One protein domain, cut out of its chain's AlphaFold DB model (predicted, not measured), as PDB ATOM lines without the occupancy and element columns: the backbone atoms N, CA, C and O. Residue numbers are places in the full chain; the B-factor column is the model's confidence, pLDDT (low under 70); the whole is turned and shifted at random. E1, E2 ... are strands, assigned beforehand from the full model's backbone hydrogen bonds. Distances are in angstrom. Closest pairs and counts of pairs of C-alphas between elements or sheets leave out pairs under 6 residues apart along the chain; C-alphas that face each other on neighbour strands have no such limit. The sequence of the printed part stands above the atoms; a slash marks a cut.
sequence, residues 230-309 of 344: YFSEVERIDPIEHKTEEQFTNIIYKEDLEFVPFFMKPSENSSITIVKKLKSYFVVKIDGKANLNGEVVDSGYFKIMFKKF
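This is residues 230 to 309 of the 344 residues of an uncharacterized protein of Candidatus Woesearchaeota archaeon CG10_big_fil_rev_8_21_14_0_10_45_16 (UniProt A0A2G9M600). A strongly twisted sheet of five strands is covered on part of one face by a small sheet of three strands, giving a small sandwich of two unequal sheets. The larger sheet has the order E1, E8, E5, E4, E2, the smaller one E3, E6, E7, and both are antiparallel throughout. The 80 printed residues hold eight named strands, E1 to E8 along the chain, and no named helix, and the class is all strand. The whole is compact, with a radius of gyration of the C-alphas of 11.6 A and spans of 32 by 26 by 19 A.

E1, residues 230 to 237, is an edge strand of the larger sheet and bends by 51 degrees at residue 233. It is antiparallel to E8, residues 300 to 308, at 151 degrees, with N 232 and O 305 2.9 A apart, within hydrogen-bond range. E2, residues 246 to 248, is the other edge strand; it is antiparallel to E4, residues 271 to 278, and N 248 and O 272 are 2.9 A apart. E4 bends by 54 degrees at residue 275 and forms a hairpin with E5, residues 281 to 287, where N 273 and O 285 are 2.9 A apart. E5 and E8 are antiparallel at 153 degrees, with N 284 and O 302 2.8 A apart. In the smaller sheet E3, residues 262 to 266, is antiparallel to E6, residues 290 to 292, and N 265 and O 291 are 2.8 A apart. E6 and E7, residues 295 to 297, form a hairpin, with N 290 and O 297 2.9 A apart. The two sheets face each other as a sandwich, the facing parts 8.4 A centre to centre and their best planes 11 degrees apart. The closest C-alphas of E1 and E3 are those of Phe 231 and Phe 262, 6.7 A apart.

E1 begins at C-alpha 230, (35.150, -43.081, 34.633), and is 20.2 A long from first to last C-alpha. E2 is 6.2 A long, E3 13.5 A, E4 20.5 A and E5 19.4 A; E5 begins at C-alpha 281, (34.077, -41.225, 44.521). E6 and E7 are 6.3 A long each. E8 is the longest strand, 26.1 A, and ends at C-alpha 308, (29.201, -45.532, 35.615).

The two C-alphas farthest apart are those of Asn 269 and Phe 309, 34.4 A. The printed part has no cut. The link from E2 to E3, residues 249 to 261, is long; within it residues 252 to 253 pair with residues 262 to 263 of E3, antiparallel. The mean pLDDT of the printed part is 94.5, and no printed residue is under 70.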
ATOM      1  N   TYR A 230      34.223 -44.050  35.192       96.31
ATOM      2  CA  TYR A 230      35.150 -43.081  34.633       96.31
ATOM      3  C   TYR A 230      35.060 -41.766  35.388       96.31
ATOM      4  O   TYR A 230      34.025 -41.450  35.985       96.31
ATOM      5  N   PHE A 231      36.168 -41.033  35.377       96.88
ATOM      6  CA  PHE A 231      36.292 -39.731  36.008       96.88
ATOM      7  C   PHE A 231      35.250 -38.770  35.436       96.88
ATOM      8  O   PHE A 231      35.115 -38.645  34.220       96.88
ATOM      9  N   SER A 232      34.498 -38.096  36.302       95.94
ATOM     10  CA  SER A 232      33.479 -37.150  35.851       95.94
ATOM     11  C   SER A 232      33.731 -35.718  36.277       95.94
ATOM     12  O   SER A 232      33.491 -34.820  35.479       95.94
ATOM     13  N   GLU A 233      34.148 -35.500  37.520       96.50
ATOM     14  CA  GLU A 233      34.268 -34.158  38.095       96.50
ATOM     15  C   GLU A 233      35.098 -34.182  39.383       96.50
ATOM     16  O   GLU A 233      35.273 -35.230  40.014       96.50
ATOM     17  N   VAL A 234      35.577 -32.999  39.769       97.56
ATOM     18  CA  VAL A 234      36.308 -32.744  41.011       97.56
ATOM     19  C   VAL A 234      35.606 -31.638  41.772       97.56
ATOM     20  O   VAL A 234      35.257 -30.608  41.204       97.56
ATOM     21  N   GLU A 235      35.445 -31.831  43.073       97.88
ATOM     22  CA  GLU A 235      34.850 -30.849  43.970       97.88
ATOM     23  C   GLU A 235      35.774 -30.619  45.166       97.88
ATOM     24  O   GLU A 235      36.235 -31.576  45.790       97.88
ATOM     25  N   ARG A 236      36.046 -29.355  45.507       97.94
ATOM     26  CA  ARG A 236      36.741 -29.017  46.755       97.94
ATOM     27  C   ARG A 236      35.793 -29.226  47.929       97.94
ATOM     28  O   ARG A 236      34.659 -28.761  47.888       97.94
ATOM     29  N   ILE A 237      36.278 -29.868  48.982       98.06
ATOM     30  CA  ILE A 237      35.502 -30.136  50.193       98.06
ATOM     31  C   ILE A 237      36.264 -29.698  51.442       98.06
ATOM     32  O   ILE A 237      37.481 -29.488  51.411       98.06
ATOM     33  N   ASP A 238      35.539 -29.602  52.552       96.88
ATOM     34  CA  ASP A 238      36.150 -29.421  53.863       96.88
ATOM     35  C   ASP A 238      36.962 -30.661  54.275       96.88
ATOM     36  O   ASP A 238      36.670 -31.780  53.829       96.88
ATOM     37  N   PRO A 239      37.982 -30.491  55.137       94.50
ATOM     38  CA  PRO A 239      38.717 -31.608  55.708       94.50
ATOM     39  C   PRO A 239      37.779 -32.632  56.350       94.50
ATOM     40  O   PRO A 239      36.876 -32.284  57.109       94.50
ATOM     41  N   ILE A 240      38.023 -33.908  56.063       91.06
ATOM     42  CA  ILE A 240      37.248 -35.014  56.626       91.06
ATOM     43  C   ILE A 240      38.086 -35.813  57.615       91.06
ATOM     44  O   ILE A 240      39.282 -36.027  57.404       91.06
ATOM     45  N   GLU A 241      37.443 -36.339  58.653       87.94
ATOM     46  CA  GLU A 241      38.036 -37.413  59.444       87.94
ATOM     47  C   GLU A 241      38.138 -38.686  58.596       87.94
ATOM     48  O   GLU A 241      37.192 -39.091  57.912       87.94
ATOM     49  N   HIS A 242      39.303 -39.325  58.629       83.06
ATOM     50  CA  HIS A 242      39.587 -40.534  57.871       83.06
ATOM     51  C   HIS A 242      40.507 -41.455  58.669       83.06
ATOM     52  O   HIS A 242      41.278 -41.017  59.517       83.06
ATOM     53  N   LYS A 243      40.378 -42.759  58.417       78.94
ATOM     54  CA  LYS A 243      41.139 -43.813  59.110       78.94
ATOM     55  C   LYS A 243      42.245 -44.418  58.246       78.94
ATOM     56  O   LYS A 243      43.015 -45.235  58.732       78.94
ATOM     57  N   THR A 244      42.264 -44.073  56.964       82.81
ATOM     58  CA  THR A 244      43.148 -44.646  55.952       82.81
ATOM     59  C   THR A 244      43.812 -43.518  55.193       82.81
ATOM     60  O   THR A 244      43.116 -42.622  54.720       82.81
ATOM     61  N   GLU A 245      45.126 -43.594  55.043       90.06
ATOM     62  CA  GLU A 245      45.907 -42.722  54.174       90.06
ATOM     63  C   GLU A 245      46.739 -43.610  53.251       90.06
ATOM     64  O   GLU A 245      47.497 -44.465  53.706       90.06
ATOM     65  N   GLU A 246      46.564 -43.432  51.948       93.31
ATOM     66  CA  GLU A 246      47.363 -44.102  50.930       93.31
ATOM     67  C   GLU A 246      48.061 -43.035  50.099       93.31
ATOM     68  O   GLU A 246      47.413 -42.257  49.394       93.31
ATOM     69  N   GLN A 247      49.387 -42.986  50.184       93.12
ATOM     70  CA  GLN A 247      50.160 -42.080  49.352       93.12
ATOM     71  C   GLN A 247      50.058 -42.518  47.891       93.12
ATOM     72  O   GLN A 247      50.428 -43.639  47.544       93.12
ATOM     73  N   PHE A 248      49.577 -41.630  47.025       91.81
ATOM     74  CA  PHE A 248      49.512 -41.903  45.599       91.81
ATOM     75  C   PHE A 248      50.848 -41.540  44.949       91.81
ATOM     76  O   PHE A 248      51.226 -40.372  44.879       91.81
ATOM     77  N   THR A 249      51.578 -42.560  44.504       89.25
ATOM     78  CA  THR A 249      52.921 -42.410  43.915       89.25
ATOM     79  C   THR A 249      52.938 -42.565  42.400       89.25
ATOM     80  O   THR A 249      53.906 -42.176  41.751       89.25
ATOM     81  N   ASN A 250      51.890 -43.151  41.825       90.00
ATOM     82  CA  ASN A 250      51.767 -43.307  40.381       90.00
ATOM     83  C   ASN A 250      51.271 -41.997  39.755       90.00
ATOM     84  O   ASN A 250      50.786 -41.119  40.450       90.00
ATOM     85  N   ILE A 251      51.383 -41.843  38.436       92.44
ATOM     86  CA  ILE A 251      50.715 -40.734  37.725       92.44
ATOM     87  C   ILE A 251      49.293 -41.145  37.336       92.44
ATOM     88  O   ILE A 251      48.377 -40.328  37.350       92.44
ATOM     89  N   ILE A 252      49.102 -42.424  37.012       94.81
ATOM     90  CA  ILE A 252      47.829 -42.984  36.565       94.81
ATOM     91  C   ILE A 252      47.263 -43.900  37.632       94.81
ATOM     92  O   ILE A 252      47.960 -44.771  38.154       94.81
ATOM     93  N   TYR A 253      45.984 -43.709  37.925       93.50
ATOM     94  CA  TYR A 253      45.198 -44.663  38.679       93.50
ATOM     95  C   TYR A 253      44.611 -45.689  37.713       93.50
ATOM     96  O   TYR A 253      43.887 -45.338  36.779       93.50
ATOM     97  N   LYS A 254      44.928 -46.962  37.945       88.00
ATOM     98  CA  LYS A 254      44.400 -48.096  37.191       88.00
ATOM     99  C   LYS A 254      44.055 -49.207  38.171       88.00
ATOM    100  O   LYS A 254      44.882 -49.587  38.992       88.00
ATOM    101  N   GLU A 255      42.833 -49.703  38.069       85.06
ATOM    102  CA  GLU A 255      42.335 -50.840  38.834       85.06
ATOM    103  C   GLU A 255      41.464 -51.663  37.890       85.06
ATOM    104  O   GLU A 255      40.529 -51.133  37.275       85.06
ATOM    105  N   ASP A 256      41.845 -52.925  37.703       78.00
ATOM    106  CA  ASP A 256      41.392 -53.734  36.577       78.00
ATOM    107  C   ASP A 256      39.866 -53.827  36.504       78.00
ATOM    108  O   ASP A 256      39.188 -54.202  37.459       78.00
ATOM    109  N   LEU A 257      39.334 -53.475  35.328       80.62
ATOM    110  CA  LEU A 257      37.920 -53.548  34.931       80.62
ATOM    111  C   LEU A 257      36.919 -52.736  35.779       80.62
ATOM    112  O   LEU A 257      35.765 -52.597  35.362       80.62
ATOM    113  N   GLU A 258      37.319 -52.159  36.918       88.75
ATOM    114  CA  GLU A 258      36.439 -51.318  37.737       88.75
ATOM    115  C   GLU A 258      36.478 -49.845  37.314       88.75
ATOM    116  O   GLU A 258      35.419 -49.204  37.269       88.75
ATOM    117  N   PHE A 259      37.652 -49.322  36.953       94.75
ATOM    118  CA  PHE A 259      37.825 -47.930  36.544       94.75
ATOM    119  C   PHE A 259      38.494 -47.818  35.171       94.75
ATOM    120  O   PHE A 259      39.483 -48.491  34.883       94.75
ATOM    121  N   VAL A 260      37.970 -46.927  34.330       96.62
ATOM    122  CA  VAL A 260      38.711 -46.405  33.179       96.62
ATOM    123  C   VAL A 260      39.930 -45.653  33.729       96.62
ATOM    124  O   VAL A 260      39.750 -44.864  34.662       96.62
ATOM    125  N   PRO A 261      41.146 -45.877  33.195       96.38
ATOM    126  CA  PRO A 261      42.339 -45.196  33.672       96.38
ATOM    127  C   PRO A 261      42.176 -43.675  33.635       96.38
ATOM    128  O   PRO A 261      41.695 -43.122  32.647       96.38
ATOM    129  N   PHE A 262      42.598 -43.008  34.705       97.00
ATOM    130  CA  PHE A 262      42.637 -41.548  34.823       97.00
ATOM    131  C   PHE A 262      43.916 -41.140  35.554       97.00
ATOM    132  O   PHE A 262      44.545 -41.972  36.213       97.00
ATOM    133  N   PHE A 263      44.329 -39.878  35.448       96.88
ATOM    134  CA  PHE A 263      45.582 -39.434  36.061       96.88
ATOM    135  C   PHE A 263      45.380 -38.469  37.231       96.88
ATOM    136  O   PHE A 263      44.447 -37.668  37.258       96.88
ATOM    137  N   MET A 264      46.295 -38.538  38.193       97.06
ATOM    138  CA  MET A 264      46.436 -37.582  39.287       97.06
ATOM    139  C   MET A 264      47.918 -37.225  39.379       97.06
ATOM    140  O   MET A 264      48.725 -37.982  39.905       97.06
ATOM    141  N   LYS A 265      48.305 -36.092  38.797       96.12
ATOM    142  CA  LYS A 265      49.710 -35.706  38.660       96.12
ATOM    143  C   LYS A 265      50.042 -34.590  39.655       96.12
ATOM    144  O   LYS A 265      49.590 -33.463  39.430       96.12
ATOM    145  N   PRO A 266      50.805 -34.851  40.730       95.94
ATOM    146  CA  PRO A 266      51.320 -33.772  41.566       95.94
ATOM    147  C   PRO A 266      52.300 -32.900  40.771       95.94
ATOM    148  O   PRO A 266      52.999 -33.378  39.874       95.94
ATOM    149  N   SER A 267      52.348 -31.613  41.103       95.00
ATOM    150  CA  SER A 267      53.421 -30.712  40.672       95.00
ATOM    151  C   SER A 267      54.710 -31.023  41.439       95.00
ATOM    152  O   SER A 267      54.721 -31.828  42.373       95.00
ATOM    153  N   GLU A 268      55.808 -30.373  41.062       92.94
ATOM    154  CA  GLU A 268      57.071 -30.491  41.790       92.94
ATOM    155  C   GLU A 268      56.885 -30.127  43.276       92.94
ATOM    156  O   GLU A 268      56.165 -29.183  43.608       92.94
ATOM    157  N   ASN A 269      57.490 -30.914  44.173       93.38
ATOM    158  CA  ASN A 269      57.360 -30.789  45.634       93.38
ATOM    159  C   ASN A 269      55.918 -30.851  46.174       93.38
ATOM    160  O   ASN A 269      55.664 -30.414  47.293       93.38
ATOM    161  N   SER A 270      54.975 -31.378  45.390       96.69
ATOM    162  CA  SER A 270      53.587 -31.581  45.804       96.69
ATOM    163  C   SER A 270      53.293 -33.063  46.004       96.69
ATOM    164  O   SER A 270      54.001 -33.933  45.493       96.69
ATOM    165  N   SER A 271      52.231 -33.373  46.738       96.50
ATOM    166  CA  SER A 271      51.868 -34.750  47.043       96.50
ATOM    167  C   SER A 271      50.356 -34.965  47.042       96.50
ATOM    168  O   SER A 271      49.576 -34.039  47.274       96.50
ATOM    169  N   ILE A 272      49.948 -36.194  46.723       97.88
ATOM    170  CA  ILE A 272      48.548 -36.614  46.671       97.88
ATOM    171  C   ILE A 272      48.395 -37.810  47.599       97.88
ATOM    172  O   ILE A 272      49.056 -38.834  47.421       97.88
ATOM    173  N   THR A 273      47.491 -37.704  48.563       97.12
ATOM    174  CA  THR A 273      47.152 -38.794  49.478       97.12
ATOM    175  C   THR A 273      45.685 -39.143  49.299       97.12
ATOM    176  O   THR A 273      44.814 -38.287  49.445       97.12
ATOM    177  N   ILE A 274      45.377 -40.397  48.988       96.62
ATOM    178  CA  ILE A 274      43.999 -40.879  48.947       96.62
ATOM    179  C   ILE A 274      43.574 -41.185  50.382       96.62
ATOM    180  O   ILE A 274      44.112 -42.083  51.024       96.62
ATOM    181  N   VAL A 275      42.597 -40.432  50.884       96.81
ATOM    182  CA  VAL A 275      42.118 -40.533  52.273       96.81
ATOM    183  C   VAL A 275      40.804 -41.309  52.388       96.81
ATOM    184  O   VAL A 275      40.417 -41.765  53.465       96.81
ATOM    185  N   LYS A 276      40.091 -41.485  51.269       95.81
ATOM    186  CA  LYS A 276      38.878 -42.305  51.197       95.81
ATOM    187  C   LYS A 276      38.682 -42.858  49.792       95.81
ATOM    188  O   LYS A 276      38.718 -42.099  48.828       95.81
ATOM    189  N   LYS A 277      38.382 -44.154  49.683       93.75
ATOM    190  CA  LYS A 277      38.026 -44.812  48.419       93.75
ATOM    191  C   LYS A 277      36.621 -45.388  48.494       93.75
ATOM    192  O   LYS A 277      36.331 -46.233  49.336       93.75
ATOM    193  N   LEU A 278      35.740 -44.930  47.615       93.31
ATOM    194  CA  LEU A 278      34.426 -45.513  47.381       93.31
ATOM    195  C   LEU A 278      34.208 -45.666  45.880       93.31
ATOM    196  O   LEU A 278      34.764 -44.928  45.074       93.31
ATOM    197  N   LYS A 279      33.339 -46.603  45.494       91.94
ATOM    198  CA  LYS A 279      33.088 -46.886  44.077       91.94
ATOM    199  C   LYS A 279      32.622 -45.649  43.299       91.94
ATOM    200  O   LYS A 279      32.968 -45.500  42.140       91.94
ATOM    201  N   SER A 280      31.815 -44.777  43.904       94.75
ATOM    202  CA  SER A 280      31.306 -43.563  43.248       94.75
ATOM    203  C   SER A 280      32.209 -42.341  43.395       94.75
ATOM    204  O   SER A 280      32.024 -41.387  42.644       94.75
ATOM    205  N   TYR A 281      33.147 -42.337  44.346       96.88
ATOM    206  CA  TYR A 281      34.077 -41.225  44.521       96.88
ATOM    207  C   TYR A 281      35.301 -41.596  45.355       96.88
ATOM    208  O   TYR A 281      35.216 -42.399  46.287       96.88
ATOM    209  N   PHE A 282      36.411 -40.917  45.094       96.50
ATOM    210  CA  PHE A 282      37.558 -40.865  45.997       96.50
ATOM    211  C   PHE A 282      37.596 -39.519  46.711       96.50
ATOM    212  O   PHE A 282      37.095 -38.522  46.198       96.50
ATOM    213  N   VAL A 283      38.190 -39.489  47.900       97.75
ATOM    214  CA  VAL A 283      38.628 -38.245  48.530       97.75
ATOM    215  C   VAL A 283      40.139 -38.260  48.572       97.75
ATOM    216  O   VAL A 283      40.739 -39.217  49.069       97.75
ATOM    217  N   VAL A 284      40.733 -37.198  48.047       97.62
ATOM    218  CA  VAL A 284      42.173 -36.980  48.027       97.62
ATOM    219  C   VAL A 284      42.515 -35.723  48.811       97.62
ATOM    220  O   VAL A 284      41.794 -34.727  48.762       97.62
ATOM    221  N   LYS A 285      43.616 -35.780  49.547       97.75
ATOM    222  CA  LYS A 285      44.281 -34.635  50.151       97.75
ATOM    223  C   LYS A 285      45.448 -34.255  49.248       97.75
ATOM    224  O   LYS A 285      46.258 -35.112  48.903       97.75
ATOM    225  N   ILE A 286      45.509 -32.987  48.873       98.00
ATOM    226  CA  ILE A 286      46.583 -32.412  48.070       98.00
ATOM    227  C   ILE A 286      47.416 -31.515  48.975       98.00
ATOM    228  O   ILE A 286      46.876 -30.613  49.621       98.00
ATOM    229  N   ASP A 287      48.719 -31.768  49.006       97.19
ATOM    230  CA  ASP A 287      49.710 -30.866  49.583       97.19
ATOM    231  C   ASP A 287      50.509 -30.232  48.442       97.19
ATOM    232  O   ASP A 287      51.202 -30.936  47.709       97.19
ATOM    233  N   GLY A 288      50.344 -28.931  48.228       97.06
ATOM    234  CA  GLY A 288      50.867 -28.212  47.070       97.06
ATOM    235  C   GLY A 288      49.856 -28.148  45.927       97.06
ATOM    236  O   GLY A 288      48.672 -27.905  46.141       97.06
ATOM    237  N   LYS A 289      50.316 -28.332  44.691       97.75
ATOM    238  CA  LYS A 289      49.495 -28.199  43.482       97.75
ATOM    239  C   LYS A 289      49.437 -29.515  42.722       97.75
ATOM    240  O   LYS A 289      50.460 -30.170  42.540       97.75
ATOM    241  N   ALA A 290      48.276 -29.891  42.207       97.69
ATOM    242  CA  ALA A 290      48.101 -31.118  41.437       97.69
ATOM    243  C   ALA A 290      47.199 -30.907  40.221       97.69
ATOM    244  O   ALA A 290      46.408 -29.970  40.168       97.69
ATOM    245  N   ASN A 291      47.311 -31.799  39.240       97.19
ATOM    246  CA  ASN A 291      46.372 -31.923  38.137       97.19
ATOM    247  C   ASN A 291      45.598 -33.239  38.284       97.19
ATOM    248  O   ASN A 291      46.179 -34.324  38.190       97.19
ATOM    249  N   LEU A 292      44.296 -33.132  38.535       97.38
ATOM    250  CA  LEU A 292      43.368 -34.245  38.677       97.38
ATOM    251  C   LEU A 292      42.588 -34.389  37.365       97.38
ATOM    252  O   LEU A 292      41.582 -33.720  37.148       97.38
ATOM    253  N   ASN A 293      43.093 -35.244  36.473       96.44
ATOM    254  CA  ASN A 293      42.510 -35.575  35.168       96.44
ATOM    255  C   ASN A 293      42.096 -34.366  34.299       96.44
ATOM    256  O   ASN A 293      41.059 -34.377  33.640       96.44
ATOM    257  N   GLY A 294      42.911 -33.312  34.293       93.88
ATOM    258  CA  GLY A 294      42.690 -32.073  33.546       93.88
ATOM    259  C   GLY A 294      42.377 -30.866  34.430       93.88
ATOM    260  O   GLY A 294      42.616 -29.741  33.994       93.88
ATOM    261  N   GLU A 295      41.916 -31.084  35.663       96.06
ATOM    262  CA  GLU A 295      41.590 -30.018  36.613       96.06
ATOM    263  C   GLU A 295      42.797 -29.688  37.495       96.06
ATOM    264  O   GLU A 295      43.278 -30.520  38.269       96.06
ATOM    265  N   VAL A 296      43.300 -28.460  37.385       96.75
ATOM    266  CA  VAL A 296      44.433 -27.985  38.186       96.75
ATOM    267  C   VAL A 296      43.924 -27.437  39.518       96.75
ATOM    268  O   VAL A 296      43.130 -26.501  39.540       96.75
ATOM    269  N   VAL A 297      44.413 -27.997  40.622       97.62
ATOM    270  CA  VAL A 297      43.973 -27.679  41.986       97.62
ATOM    271  C   VAL A 297      45.153 -27.365  42.905       97.62
ATOM    272  O   VAL A 297      46.236 -27.928  42.745       97.62
ATOM    273  N   ASP A 298      44.929 -26.481  43.877       98.00
ATOM    274  CA  ASP A 298      45.883 -26.154  44.947       98.00
ATOM    275  C   ASP A 298      45.628 -27.003  46.208       98.00
ATOM    276  O   ASP A 298      44.754 -27.872  46.218       98.00
ATOM    277  N   SER A 299      46.362 -26.736  47.293       98.00
ATOM    278  CA  SER A 299      46.292 -27.514  48.531       98.00
ATOM    279  C   SER A 299      44.875 -27.575  49.107       98.00
ATOM    280  O   SER A 299      44.175 -26.562  49.232       98.00
ATOM    281  N   GLY A 300      44.460 -28.764  49.538       97.69
ATOM    282  CA  GLY A 300      43.143 -28.972  50.132       97.69
ATOM    283  C   GLY A 300      42.632 -30.401  50.014       97.69
ATOM    284  O   GLY A 300      43.350 -31.306  49.593       97.69
ATOM    285  N   TYR A 301      41.371 -30.594  50.400       98.31
ATOM    286  CA  TYR A 301      40.656 -31.852  50.220       98.31
ATOM    287  C   TYR A 301      39.751 -31.754  49.001       98.31
ATOM    288  O   TYR A 301      39.029 -30.772  48.821       98.31
ATOM    289  N   PHE A 302      39.782 -32.791  48.175       98.44
ATOM    290  CA  PHE A 302      38.999 -32.863  46.955       98.44
ATOM    291  C   PHE A 302      38.303 -34.202  46.849       98.44
ATOM    292  O   PHE A 302      38.871 -35.256  47.138       98.44
ATOM    293  N   LYS A 303      37.060 -34.155  46.394       98.19
ATOM    294  CA  LYS A 303      36.262 -35.313  46.048       98.19
ATOM    295  C   LYS A 303      36.324 -35.515  44.538       98.19
ATOM    296  O   LYS A 303      35.831 -34.685  43.783       98.19
ATOM    297  N   ILE A 304      36.920 -36.623  44.112       98.00
ATOM    298  CA  ILE A 304      36.942 -37.064  42.715       98.00
ATOM    299  C   ILE A 304      35.730 -37.955  42.505       98.00
ATOM    300  O   ILE A 304      35.626 -38.997  43.148       98.00
ATOM    301  N   MET A 305      34.812 -37.563  41.631       98.06
ATOM    302  CA  MET A 305      33.577 -38.304  41.391       98.06
ATOM    303  C   MET A 305      33.670 -39.140  40.120       98.06
ATOM    304  O   MET A 305      34.333 -38.764  39.149       98.06
ATOM    305  N   PHE A 306      32.970 -40.274  40.135       97.50
ATOM    306  CA  PHE A 306      32.947 -41.208  39.022       97.50
ATOM    307  C   PHE A 306      31.533 -41.499  38.534       97.50
ATOM    308  O   PHE A 306      30.628 -41.816  39.314       97.50
ATOM    309  N   LYS A 307      31.366 -41.505  37.212       96.38
ATOM    310  CA  LYS A 307      30.146 -41.963  36.543       96.38
ATOM    311  C   LYS A 307      30.311 -43.404  36.097       96.38
ATOM    312  O   LYS A 307      31.384 -43.829  35.681       96.38
ATOM    313  N   LYS A 308      29.230 -44.177  36.170       94.81
ATOM    314  CA  LYS A 308      29.201 -45.532  35.615       94.81
ATOM    315  C   LYS A 308      29.064 -45.443  34.100       94.81
ATOM    316  O   LYS A 308      28.196 -44.720  33.616       94.81
ATOM    317  N   PHE A 309      29.896 -46.172  33.364       91.75
ATOM    318  CA  PHE A 309      29.799 -46.233  31.914       91.75
ATOM    319  C   PHE A 309      28.476 -46.891  31.519       91.75
ATOM    320  O   PHE A 309      28.236 -48.069  31.814       91.75
TER     321      PHE A 309